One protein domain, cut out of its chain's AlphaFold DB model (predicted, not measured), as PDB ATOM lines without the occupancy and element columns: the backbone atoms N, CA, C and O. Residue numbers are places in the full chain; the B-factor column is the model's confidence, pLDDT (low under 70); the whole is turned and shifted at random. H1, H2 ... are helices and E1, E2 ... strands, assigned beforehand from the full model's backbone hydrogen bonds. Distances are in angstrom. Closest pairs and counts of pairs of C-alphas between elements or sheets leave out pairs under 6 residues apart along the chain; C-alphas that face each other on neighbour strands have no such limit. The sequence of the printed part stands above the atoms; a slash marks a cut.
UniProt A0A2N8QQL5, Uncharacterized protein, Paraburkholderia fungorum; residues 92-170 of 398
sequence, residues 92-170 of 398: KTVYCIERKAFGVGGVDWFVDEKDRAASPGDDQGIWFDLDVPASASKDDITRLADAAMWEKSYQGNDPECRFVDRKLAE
ATOM      1  N   LYS A  92     194.149 241.523 149.841       94.69
ATOM      2  CA  LYS A  92     193.296 242.411 150.639       94.69
ATOM      3  C   LYS A  92     194.132 243.032 151.747       94.69
ATOM      4  O   LYS A  92     194.969 242.356 152.335       94.69
ATOM      5  N   THR A  93     193.877 244.291 152.065       96.25
ATOM      6  CA  THR A  93     194.525 244.963 153.194       96.25
ATOM      7  C   THR A  93     193.740 244.698 154.475       96.25
ATOM      8  O   THR A  93     192.514 244.809 154.492       96.25
ATOM      9  N   VAL A  94     194.440 244.354 155.553       97.31
ATOM     10  CA  VAL A  94     193.915 244.371 156.921       97.31
ATOM     11  C   VAL A  94     194.593 245.478 157.718       97.31
ATOM     12  O   VAL A  94     195.733 245.861 157.456       97.31
ATOM     13  N   TYR A  95     193.876 245.994 158.703       96.31
ATOM     14  CA  TYR A  95     194.266 247.175 159.455       96.31
ATOM     15  C   TYR A  95     194.671 246.755 160.861       96.31
ATOM     16  O   TYR A  95     193.835 246.261 161.610       96.31
ATOM     17  N   CYS A  96     195.934 246.934 161.229       96.25
ATOM     18  CA  CYS A  96     196.501 246.407 162.467       96.25
ATOM     19  C   CYS A  96     196.788 247.513 163.494       96.25
ATOM     20  O   CYS A  96     197.117 248.646 163.130       96.25
ATOM     21  N   ILE A  97     196.681 247.162 164.779       94.50
ATOM     22  CA  ILE A  97     197.110 247.968 165.929       94.50
ATOM     23  C   ILE A  97     197.939 247.078 166.862       94.50
ATOM     24  O   ILE A  97     197.446 246.066 167.361       94.50
ATOM     25  N   GLU A  98     199.179 247.473 167.149       93.00
ATOM     26  CA  GLU A  98     199.942 246.904 168.261       93.00
ATOM     27  C   GLU A  98     199.317 247.357 169.584       93.00
ATOM     28  O   GLU A  98     199.223 248.554 169.861       93.00
ATOM     29  N   ARG A  99     198.930 246.399 170.429       88.50
ATOM     30  CA  ARG A  99     198.495 246.656 171.800       88.50
ATOM     31  C   ARG A  99     199.538 246.162 172.787       88.50
ATOM     32  O   ARG A  99     199.938 244.998 172.761       88.50
ATOM     33  N   LYS A 100     199.908 247.026 173.732       84.25
ATOM     34  CA  LYS A 100     200.720 246.648 174.893       84.25
ATOM     35  C   LYS A 100     199.832 246.575 176.123       84.25
ATOM     36  O   LYS A 100     199.568 247.576 176.777       84.25
ATOM     37  N   ALA A 101     199.389 245.370 176.469       75.69
ATOM     38  CA  ALA A 101     198.669 245.131 177.714       75.69
ATOM     39  C   ALA A 101     199.578 244.366 178.685       75.69
ATOM     40  O   ALA A 101     200.015 243.256 178.396       75.69
ATOM     41  N   PHE A 102     199.872 244.956 179.848       68.44
ATOM     42  CA  PHE A 102     200.642 244.307 180.925       68.44
ATOM     43  C   PHE A 102     202.034 243.789 180.509       68.44
ATOM     44  O   PHE A 102     202.500 242.776 181.019       68.44
ATOM     45  N   GLY A 103     202.707 244.474 179.577       75.75
ATOM     46  CA  GLY A 103     204.034 244.070 179.093       75.75
ATOM     47  C   GLY A 103     204.025 242.892 178.114       75.75
ATOM     48  O   GLY A 103     205.085 242.519 177.621       75.75
ATOM     49  N   VAL A 104     202.849 242.349 177.784       76.56
ATOM     50  CA  VAL A 104     202.671 241.378 176.704       76.56
ATOM     51  C   VAL A 104     202.187 242.143 175.473       76.56
ATOM     52  O   VAL A 104     201.116 242.753 175.486       76.56
ATOM     53  N   GLY A 105     203.023 242.175 174.433       82.38
ATOM     54  CA  GLY A 105     202.648 242.721 173.131       82.38
ATOM     55  C   GLY A 105     201.700 241.766 172.410       82.38
ATOM     56  O   GLY A 105     201.890 240.553 172.456       82.38
ATOM     57  N   GLY A 106     200.674 242.308 171.767       90.44
ATOM     58  CA  GLY A 106     199.797 241.578 170.858       90.44
ATOM     59  C   GLY A 106     199.348 242.487 169.722       90.44
ATOM     60  O   GLY A 106     199.510 243.706 169.803       90.44
ATOM     61  N   VAL A 107     198.792 241.903 168.667       94.19
ATOM     62  CA  VAL A 107     198.233 242.666 167.554       94.19
ATOM     63  C   VAL A 107     196.729 242.432 167.462       94.19
ATOM     64  O   VAL A 107     196.257 241.295 167.451       94.19
ATOM     65  N   ASP A 108     195.973 243.521 167.399       95.12
ATOM     66  CA  ASP A 108     194.588 243.477 166.942       95.12
ATOM     67  C   ASP A 108     194.568 243.828 165.459       95.12
ATOM     68  O   ASP A 108     195.293 244.722 165.021       95.12
ATOM     69  N   TRP A 109     193.718 243.159 164.687       96.75
ATOM     70  CA  TRP A 109     193.534 243.456 163.272       96.75
ATOM     71  C   TRP A 109     192.056 243.539 162.907       96.75
ATOM     72  O   TRP A 109     191.198 242.885 163.506       96.75
ATOM     73  N   PHE A 110     191.774 244.349 161.893       96.44
ATOM     74  CA  PHE A 110     190.436 244.674 161.423       96.44
ATOM     75  C   PHE A 110     190.365 244.498 159.908       96.44
ATOM     76  O   PHE A 110     191.346 244.719 159.198       96.44
ATOM     77  N   VAL A 111     189.202 244.078 159.408       94.75
ATOM     78  CA  VAL A 111     188.953 243.978 157.959       94.75
ATOM     79  C   VAL A 111     188.611 245.347 157.375       94.75
ATOM     80  O   VAL A 111     188.941 245.615 156.227       94.75
ATOM     81  N   ASP A 112     187.971 246.207 158.169       92.62
ATOM     82  CA  ASP A 112     187.611 247.572 157.796       92.62
ATOM     83  C   ASP A 112     188.451 248.573 158.601       92.62
ATOM     84  O   ASP A 112     188.699 248.404 159.799       92.62
ATOM     85  N   GLU A 113     188.876 249.638 157.933       90.44
ATOM     86  CA  GLU A 113     189.612 250.739 158.541       90.44
ATOM     87  C   GLU A 113     188.783 251.445 159.621       90.44
ATOM     88  O   GLU A 113     189.319 251.865 160.649       90.44
ATOM     89  N   LYS A 114     187.464 251.537 159.429       87.62
ATOM     90  CA  LYS A 114     186.552 252.188 160.377       87.62
ATOM     91  C   LYS A 114     186.498 251.451 161.710       87.62
ATOM     92  O   LYS A 114     186.457 252.092 162.759       87.62
ATOM     93  N   ASP A 115     186.560 250.123 161.675       90.38
ATOM     94  CA  ASP A 115     186.587 249.304 162.886       90.38
ATOM     95  C   ASP A 115     187.903 249.500 163.649       90.38
ATOM     96  O   ASP A 115     187.898 249.593 164.879       90.38
ATOM     97  N   ARG A 116     189.024 249.653 162.923       93.06
ATOM     98  CA  ARG A 116     190.308 250.039 163.522       93.06
ATOM     99  C   ARG A 116     190.206 251.408 164.197       93.06
ATOM    100  O   ARG A 116     190.634 251.546 165.339       93.06
ATOM    101  N   ALA A 117     189.618 252.397 163.525       87.19
ATOM    102  CA  ALA A 117     189.460 253.753 164.053       87.19
ATOM    103  C   ALA A 117     188.561 253.816 165.304       87.19
ATOM    104  O   ALA A 117     188.828 254.588 166.220       87.19
ATOM    105  N   ALA A 118     187.522 252.977 165.372       86.88
ATOM    106  CA  ALA A 118     186.629 252.878 166.530       86.88
ATOM    107  C   ALA A 118     187.227 252.080 167.705       86.88
ATOM    108  O   ALA A 118     186.668 252.067 168.807       86.88
ATOM    109  N   SER A 119     188.345 251.388 167.481       85.06
ATOM    110  CA  SER A 119     189.020 250.588 168.492       85.06
ATOM    111  C   SER A 119     189.514 251.490 169.631       85.06
ATOM    112  O   SER A 119     190.200 252.478 169.369       85.06
ATOM    113  N   PRO A 120     189.229 251.168 170.911       80.19
ATOM    114  CA  PRO A 120     189.754 251.908 172.057       80.19
ATOM    115  C   PRO A 120     191.239 251.563 172.225       80.19
ATOM    116  O   PRO A 120     191.617 250.770 173.089       80.19
ATOM    117  N   GLY A 121     192.067 252.035 171.299       68.31
ATOM    118  CA  GLY A 121     193.516 251.910 171.331       68.31
ATOM    119  C   GLY A 121     194.115 252.924 172.297       68.31
ATOM    120  O   GLY A 121     193.579 254.022 172.478       68.31
ATOM    121  N   ASP A 122     195.236 252.560 172.911       73.62
ATOM    122  CA  ASP A 122     196.077 253.541 173.585       73.62
ATOM    123  C   ASP A 122     196.639 254.536 172.552       73.62
ATOM    124  O   ASP A 122     196.771 254.265 171.355       73.62
ATOM    125  N   ASP A 123     196.922 255.750 173.005       76.31
ATOM    126  CA  ASP A 123     197.591 256.805 172.234       76.31
ATOM    127  C   ASP A 123     199.016 256.431 171.804       76.31
ATOM    128  O   ASP A 123     199.607 257.121 170.976       76.31
ATOM    129  N   GLN A 124     199.543 255.320 172.321       81.94
ATOM    130  CA  GLN A 124     200.893 254.829 172.057       81.94
ATOM    131  C   GLN A 124     200.961 253.599 171.144       81.94
ATOM    132  O   GLN A 124     202.067 253.164 170.818       81.94
ATOM    133  N   GLY A 125     199.823 253.036 170.734       86.00
ATOM    134  CA  GLY A 125     199.786 251.877 169.850       86.00
ATOM    135  C   GLY A 125     200.384 252.192 168.481       86.00
ATOM    136  O   GLY A 125     200.207 253.288 167.944       86.00
ATOM    137  N   ILE A 126     201.090 251.223 167.899       91.19
ATOM    138  CA  ILE A 126     201.617 251.317 166.534       91.19
ATOM    139  C   ILE A 126     200.538 250.861 165.559       91.19
ATOM    140  O   ILE A 126     199.983 249.775 165.713       91.19
ATOM    141  N   TRP A 127     200.258 251.678 164.546       93.94
ATOM    142  CA  TRP A 127     199.265 251.380 163.520       93.94
ATOM    143  C   TRP A 127     199.989 251.013 162.232       93.94
ATOM    144  O   TRP A 127     200.961 251.663 161.841       93.94
ATOM    145  N   PHE A 128     199.530 249.957 161.576       95.06
ATOM    146  CA  PHE A 128     200.062 249.561 160.280       95.06
ATOM    147  C   PHE A 128     198.995 248.868 159.436       95.06
ATOM    148  O   PHE A 128     198.047 248.286 159.965       95.06
ATOM    149  N   ASP A 129     199.138 248.971 158.122       95.81
ATOM    150  CA  ASP A 129     198.304 248.305 157.126       95.81
ATOM    151  C   ASP A 129     199.092 247.100 156.593       95.81
ATOM    152  O   ASP A 129     200.264 247.245 156.242       95.81
ATOM    153  N   LEU A 130     198.468 245.923 156.550       96.31
ATOM    154  CA  LEU A 130     199.093 244.677 156.103       96.31
ATOM    155  C   LEU A 130     198.305 244.085 154.934       96.31
ATOM    156  O   LEU A 130     197.132 243.745 155.083       96.31
ATOM    157  N   ASP A 131     198.950 243.924 153.787       95.81
ATOM    158  CA  ASP A 131     198.376 243.222 152.648       95.81
ATOM    159  C   ASP A 131     198.528 241.713 152.854       95.81
ATOM    160  O   ASP A 131     199.611 241.186 153.094       95.81
ATOM    161  N   VAL A 132     197.408 241.003 152.781       95.38
ATOM    162  CA  VAL A 132     197.331 239.550 152.935       95.38
ATOM    163  C   VAL A 132     196.650 238.948 151.706       95.38
ATOM    164  O   VAL A 132     195.849 239.623 151.056       95.38
ATOM    165  N   PRO A 133     196.884 237.666 151.378       95.06
ATOM    166  CA  PRO A 133     196.128 237.003 150.317       95.06
ATOM    167  C   PRO A 133     194.610 237.120 150.554       95.06
ATOM    168  O   PRO A 133     194.155 236.946 151.687       95.06
ATOM    169  N   ALA A 134     193.788 237.352 149.521       93.25
ATOM    170  CA  ALA A 134     192.325 237.423 149.690       93.25
ATOM    171  C   ALA A 134     191.758 236.162 150.352       93.25
ATOM    172  O   ALA A 134     190.852 236.248 151.189       93.25
ATOM    173  N   SER A 135     192.345 235.008 150.027       93.56
ATOM    174  CA  SER A 135     192.009 233.695 150.578       93.56
ATOM    175  C   SER A 135     192.505 233.462 152.008       93.56
ATOM    176  O   SER A 135     192.172 232.427 152.584       93.56
ATOM    177  N   ALA A 136     193.274 234.387 152.596       95.12
ATOM    178  CA  ALA A 136     193.805 234.235 153.944       95.12
ATOM    179  C   ALA A 136     192.669 234.047 154.955       95.12
ATOM    180  O   ALA A 136     191.742 234.869 155.051       95.12
ATOM    181  N   SER A 137     192.768 232.948 155.703       96.19
ATOM    182  CA  SER A 137     191.877 232.625 156.807       96.19
ATOM    183  C   SER A 137     192.092 233.580 157.984       96.19
ATOM    184  O   SER A 137     193.085 234.302 158.054       96.19
ATOM    185  N   LYS A 138     191.174 233.571 158.954       95.94
ATOM    186  CA  LYS A 138     191.318 234.366 160.181       95.94
ATOM    187  C   LYS A 138     192.626 234.055 160.929       95.94
ATOM    188  O   LYS A 138     193.278 234.965 161.446       95.94
ATOM    189  N   ASP A 139     193.003 232.783 160.968       95.06
ATOM    190  CA  ASP A 139     194.206 232.324 161.658       95.06
ATOM    191  C   ASP A 139     195.467 232.724 160.881       95.06
ATOM    192  O   ASP A 139     196.444 233.161 161.488       95.06
ATOM    193  N   ASP A 140     195.423 232.684 159.544       94.56
ATOM    194  CA  ASP A 140     196.514 233.189 158.703       94.56
ATOM    195  C   ASP A 140     196.729 234.685 158.879       94.56
ATOM    196  O   ASP A 140     197.870 235.114 159.039       94.56
ATOM    197  N   ILE A 141     195.651 235.473 158.892       96.56
ATOM    198  CA  ILE A 141     195.731 236.921 159.106       96.56
ATOM    199  C   ILE A 141     196.362 237.213 160.467       96.56
ATOM    200  O   ILE A 141     197.285 238.016 160.551       96.56
ATOM    201  N   THR A 142     195.919 236.518 161.519       95.12
ATOM    202  CA  THR A 142     196.473 236.685 162.873       95.12
ATOM    203  C   THR A 142     197.963 236.352 162.900       95.12
ATOM    204  O   THR A 142     198.766 237.157 163.360       95.12
ATOM    205  N   ARG A 143     198.352 235.208 162.326       95.19
ATOM    206  CA  ARG A 143     199.752 234.780 162.247       95.19
ATOM    207  C   ARG A 143     200.623 235.770 161.465       95.19
ATOM    208  O   ARG A 143     201.762 236.008 161.858       95.19
ATOM    209  N   LEU A 144     200.126 236.302 160.347       95.06
ATOM    210  CA  LEU A 144     200.849 237.271 159.515       95.06
ATOM    211  C   LEU A 144     200.981 238.626 160.219       95.06
ATOM    212  O   LEU A 144     202.061 239.206 160.206       95.06
ATOM    213  N   ALA A 145     199.919 239.096 160.873       95.62
ATOM    214  CA  ALA A 145     199.939 240.338 161.634       95.62
ATOM    215  C   ALA A 145     200.884 240.255 162.842       95.62
ATOM    216  O   ALA A 145     201.647 241.192 163.079       95.62
ATOM    217  N   ASP A 146     200.894 239.126 163.561       93.56
ATOM    218  CA  ASP A 146     201.839 238.890 164.656       93.56
ATOM    219  C   ASP A 146     203.281 238.890 164.136       93.56
ATOM    220  O   ASP A 146     204.130 239.593 164.683       93.56
ATOM    221  N   ALA A 147     203.565 238.157 163.054       91.50
ATOM    222  CA  ALA A 147     204.899 238.129 162.453       91.50
ATOM    223  C   ALA A 147     205.362 239.534 162.033       91.50
ATOM    224  O   ALA A 147     206.446 239.964 162.426       91.50
ATOM    225  N   ALA A 148     204.511 240.282 161.324       92.06
ATOM    226  CA  ALA A 148     204.795 241.649 160.897       92.06
ATOM    227  C   ALA A 148     205.073 242.596 162.078       92.06
ATOM    228  O   ALA A 148     205.928 243.480 161.981       92.06
ATOM    229  N   MET A 149     204.375 242.407 163.202       91.50
ATOM    230  CA  MET A 149     204.583 243.198 164.412       91.50
ATOM    231  C   MET A 149     205.923 242.869 165.082       91.50
ATOM    232  O   MET A 149     206.719 243.777 165.341       91.50
ATOM    233  N   TRP A 150     206.203 241.585 165.319       87.38
ATOM    234  CA  TRP A 150     207.403 241.143 166.037       87.38
ATOM    235  C   TRP A 150     208.692 241.352 165.239       87.38
ATOM    236  O   TRP A 150     209.716 241.728 165.813       87.38
ATOM    237  N   GLU A 151     208.640 241.170 163.920       88.44
ATOM    238  CA  GLU A 151     209.759 241.449 163.012       88.44
ATOM    239  C   GLU A 151     209.926 242.949 162.732       88.44
ATOM    240  O   GLU A 151     210.946 243.369 162.184       88.44
ATOM    241  N   LYS A 152     208.956 243.774 163.159       85.75
ATOM    242  CA  LYS A 152     208.875 245.214 162.883       85.75
ATOM    243  C   LYS A 152     208.881 245.525 161.387       85.75
ATOM    244  O   LYS A 152     209.449 246.535 160.968       85.75
ATOM    245  N   SER A 153     208.224 244.689 160.585       71.81
ATOM    246  CA  SER A 153     208.178 244.831 159.125       71.81
ATOM    247  C   SER A 153     207.607 246.184 158.694       71.81
ATOM    248  O   SER A 153     208.078 246.761 157.721       71.81
ATOM    249  N   TYR A 154     206.705 246.761 159.497       78.88
ATOM    250  CA  TYR A 154     206.144 248.102 159.290       78.88
ATOM    251  C   TYR A 154     207.181 249.240 159.353       78.88
ATOM    252  O   TYR A 154     206.898 250.344 158.896       78.88
ATOM    253  N   GLN A 155     208.369 249.020 159.935       81.00
ATOM    254  CA  GLN A 155     209.462 250.007 159.959       81.00
ATOM    255  C   GLN A 155     210.350 249.935 158.709       81.00
ATOM    256  O   GLN A 155     211.200 250.805 158.512       81.00
ATOM    257  N   GLY A 156     210.203 248.885 157.898       77.62
ATOM    258  CA  GLY A 156     210.953 248.684 156.665       77.62
ATOM    259  C   GLY A 156     210.259 249.273 155.439       77.62
ATOM    260  O   GLY A 156     209.155 249.802 155.505       77.62
ATOM    261  N   ASN A 157     210.902 249.125 154.280       74.06
ATOM    262  CA  ASN A 157     210.284 249.395 152.977       74.06
ATOM    263  C   ASN A 157     209.490 248.174 152.479       74.06
ATOM    264  O   ASN A 157     209.547 247.857 151.292       74.06
ATOM    265  N   ASP A 158     208.835 247.441 153.383       81.00
ATOM    266  CA  ASP A 158     208.021 246.293 153.001       81.00
ATOM    267  C   ASP A 158     206.737 246.807 152.329       81.00
ATOM    268  O   ASP A 158     205.922 247.455 152.990       81.00
ATOM    269  N   PRO A 159     206.542 246.591 151.015       78.31
ATOM    270  CA  PRO A 159     205.340 247.066 150.343       78.31
ATOM    271  C   PRO A 159     204.072 246.412 150.906       78.31
ATOM    272  O   PRO A 159     203.011 247.032 150.834       78.31
ATOM    273  N   GLU A 160     204.185 245.213 151.488       88.38
ATOM    274  CA  GLU A 160     203.068 244.466 152.066       88.38
ATOM    275  C   GLU A 160     202.736 244.934 153.489       88.38
ATOM    276  O   GLU A 160     201.637 244.667 153.961       88.38
ATOM    277  N   CYS A 161     203.627 245.661 154.174       91.75
ATOM    278  CA  CYS A 161     203.427 246.100 155.556       91.75
ATOM    279  C   CYS A 161     203.820 247.568 155.742       91.75
ATOM    280  O   CYS A 161     204.996 247.923 155.803       91.75
ATOM    281  N   ARG A 162     202.819 248.442 155.863       92.94
ATOM    282  CA  ARG A 162     202.999 249.898 155.824       92.94
ATOM    283  C   ARG A 162     202.651 250.526 157.164       92.94
ATOM    284  O   ARG A 162     201.520 250.398 157.623       92.94
ATOM    285  N   PHE A 163     203.585 251.255 157.770       91.94
ATOM    286  CA  PHE A 163     203.282 252.076 158.944       91.94
ATOM    287  C   PHE A 163     202.231 253.141 158.617       91.94
ATOM    288  O   PHE A 163     202.288 253.797 157.574       91.94
ATOM    289  N   VAL A 164     201.300 253.344 159.546       88.19
ATOM    290  CA  VAL A 164     200.279 254.384 159.469       88.19
ATOM    291  C   VAL A 164     200.400 255.267 160.701       88.19
ATOM    292  O   VAL A 164     200.363 254.795 161.832       88.19
ATOM    293  N   ASP A 165     200.528 256.573 160.496       83.50
ATOM    294  CA  ASP A 165     200.424 257.517 161.605       83.50
ATOM    295  C   ASP A 165     198.961 257.563 162.073       83.50
ATOM    296  O   ASP A 165     198.052 257.805 161.277       83.50
ATOM    297  N   ARG A 166     198.724 257.339 163.369       78.50
ATOM    298  CA  ARG A 166     197.383 257.365 163.966       78.50
ATOM    299  C   ARG A 166     196.639 258.666 163.664       78.50
ATOM    300  O   ARG A 166     195.451 258.619 163.363       78.50
ATOM    301  N   LYS A 167     197.322 259.817 163.702       75.81
ATOM    302  CA  LYS A 167     196.688 261.106 163.392       75.81
ATOM    303  C   LYS A 167     196.216 261.142 161.948       75.81
ATOM    304  O   LYS A 167     195.120 261.615 161.695       75.81
ATOM    305  N   LEU A 168     197.008 260.592 161.027       66.25
ATOM    306  CA  LEU A 168     196.608 260.432 159.630       66.25
ATOM    307  C   LEU A 168     195.435 259.456 159.480       66.25
ATOM    308  O   LEU A 168     194.556 259.722 158.670       66.25
ATOM    309  N   ALA A 169     195.404 258.360 160.247       64.94
ATOM    310  CA  ALA A 169     194.327 257.368 160.206       64.94
ATOM    311  C   ALA A 169     192.984 257.928 160.704       64.94
ATOM    312  O   ALA A 169     191.952 257.697 160.082       64.94
ATOM    313  N   GLU A 170     192.996 258.696 161.797       65.31
ATOM    314  CA  GLU A 170     191.796 259.342 162.349       65.31
ATOM    315  C   GLU A 170     191.271 260.464 161.440       65.31
ATOM    316  O   GLU A 170     190.074 260.748 161.434       65.31
TER     317      GLU A 170
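Overview. This is residues 92 to 170 of the 398 residues of an uncharacterized protein of Paraburkholderia fungorum (UniProt A0A2N8QQL5). A strongly twisted sheet of four strands curls round one helix, H2, which fills the hollow on one face, while the short helix H1 packs on the opposite face, over E1. A last short helix, H3, only grazes the sheet and comes near H1. The printed part has 79 residues, with three named helices and four named strands in the order E1, E2, H1, E3, H2, E4, H3; the sheet's order is E2, E1, E3, E4, all antiparallel, and the class is mixed, helices and strands. The whole is compact, with a radius of gyration of the C-alphas of 11.6 A, and rounded, with spans of 31 by 25 by 25 A.

Along the chain. In the sheet, E1 is residues 92 to 101, 27.7 A long, from C-alpha 92 at (193.296, 242.411, 150.639). E2 is residues 104 to 110, 19.9 A; E3 is residues 127 to 133, 19.8 A; E4 is residues 161 to 164, 9.7 A. H2 is residues 138 to 150, 18.4 A, from C-alpha 138 at (191.318, 234.366, 160.181). H1 is residues 113 to 118, 8.8 A, and H3 is residues 166 to 170, 6.1 A, ending with C-alpha 170 at (191.796, 259.342, 162.349).

Arrangement. E1 and E2 form a hairpin, with N 97 and O 108 within hydrogen-bond range at 2.8 A. E1 and E3 are antiparallel at 137 degrees, with N 94 and O 130 at 2.8 A. E3 and the edge strand E4 are antiparallel at 152 degrees, with N 129 and O 162 at 2.8 A. From edge to edge the strands' lines turn by 88 degrees. H2 is on the sheet; its closest C-alphas to E2 are those of Asp 146 and Val 107, 6.0 A apart. H1 is on the opposite face at a height over the sheet of 8.7 A, over E1 and along it at 10 degrees on the local plane; it is only just not over E2, on which 2 of its C-alphas fall. E2, H1 and E3 form a split strand-helix-strand unit, two strands running the same way with E1 between them, and its crossover is right-handed. H3 only just is on the sheet, with 5 pairs of C-alphas within 10 A. H1 and H3 are close but not clearly touching, with the C-alphas of Ala 117 and Glu 170 closest at 6.3 A. H2 is apart from H1 and H3. In H1, H2 and H3 every O i to N i+4 pair is within hydrogen-bond range.

Size, cuts and confidence. The two C-alphas farthest apart are those of Phe 102 and Ser 135, 33.3 A. The printed part has no cut and no long link. The mean pLDDT of the printed part is 87.7; residues 102, 121 and 168 to 170 are under 70.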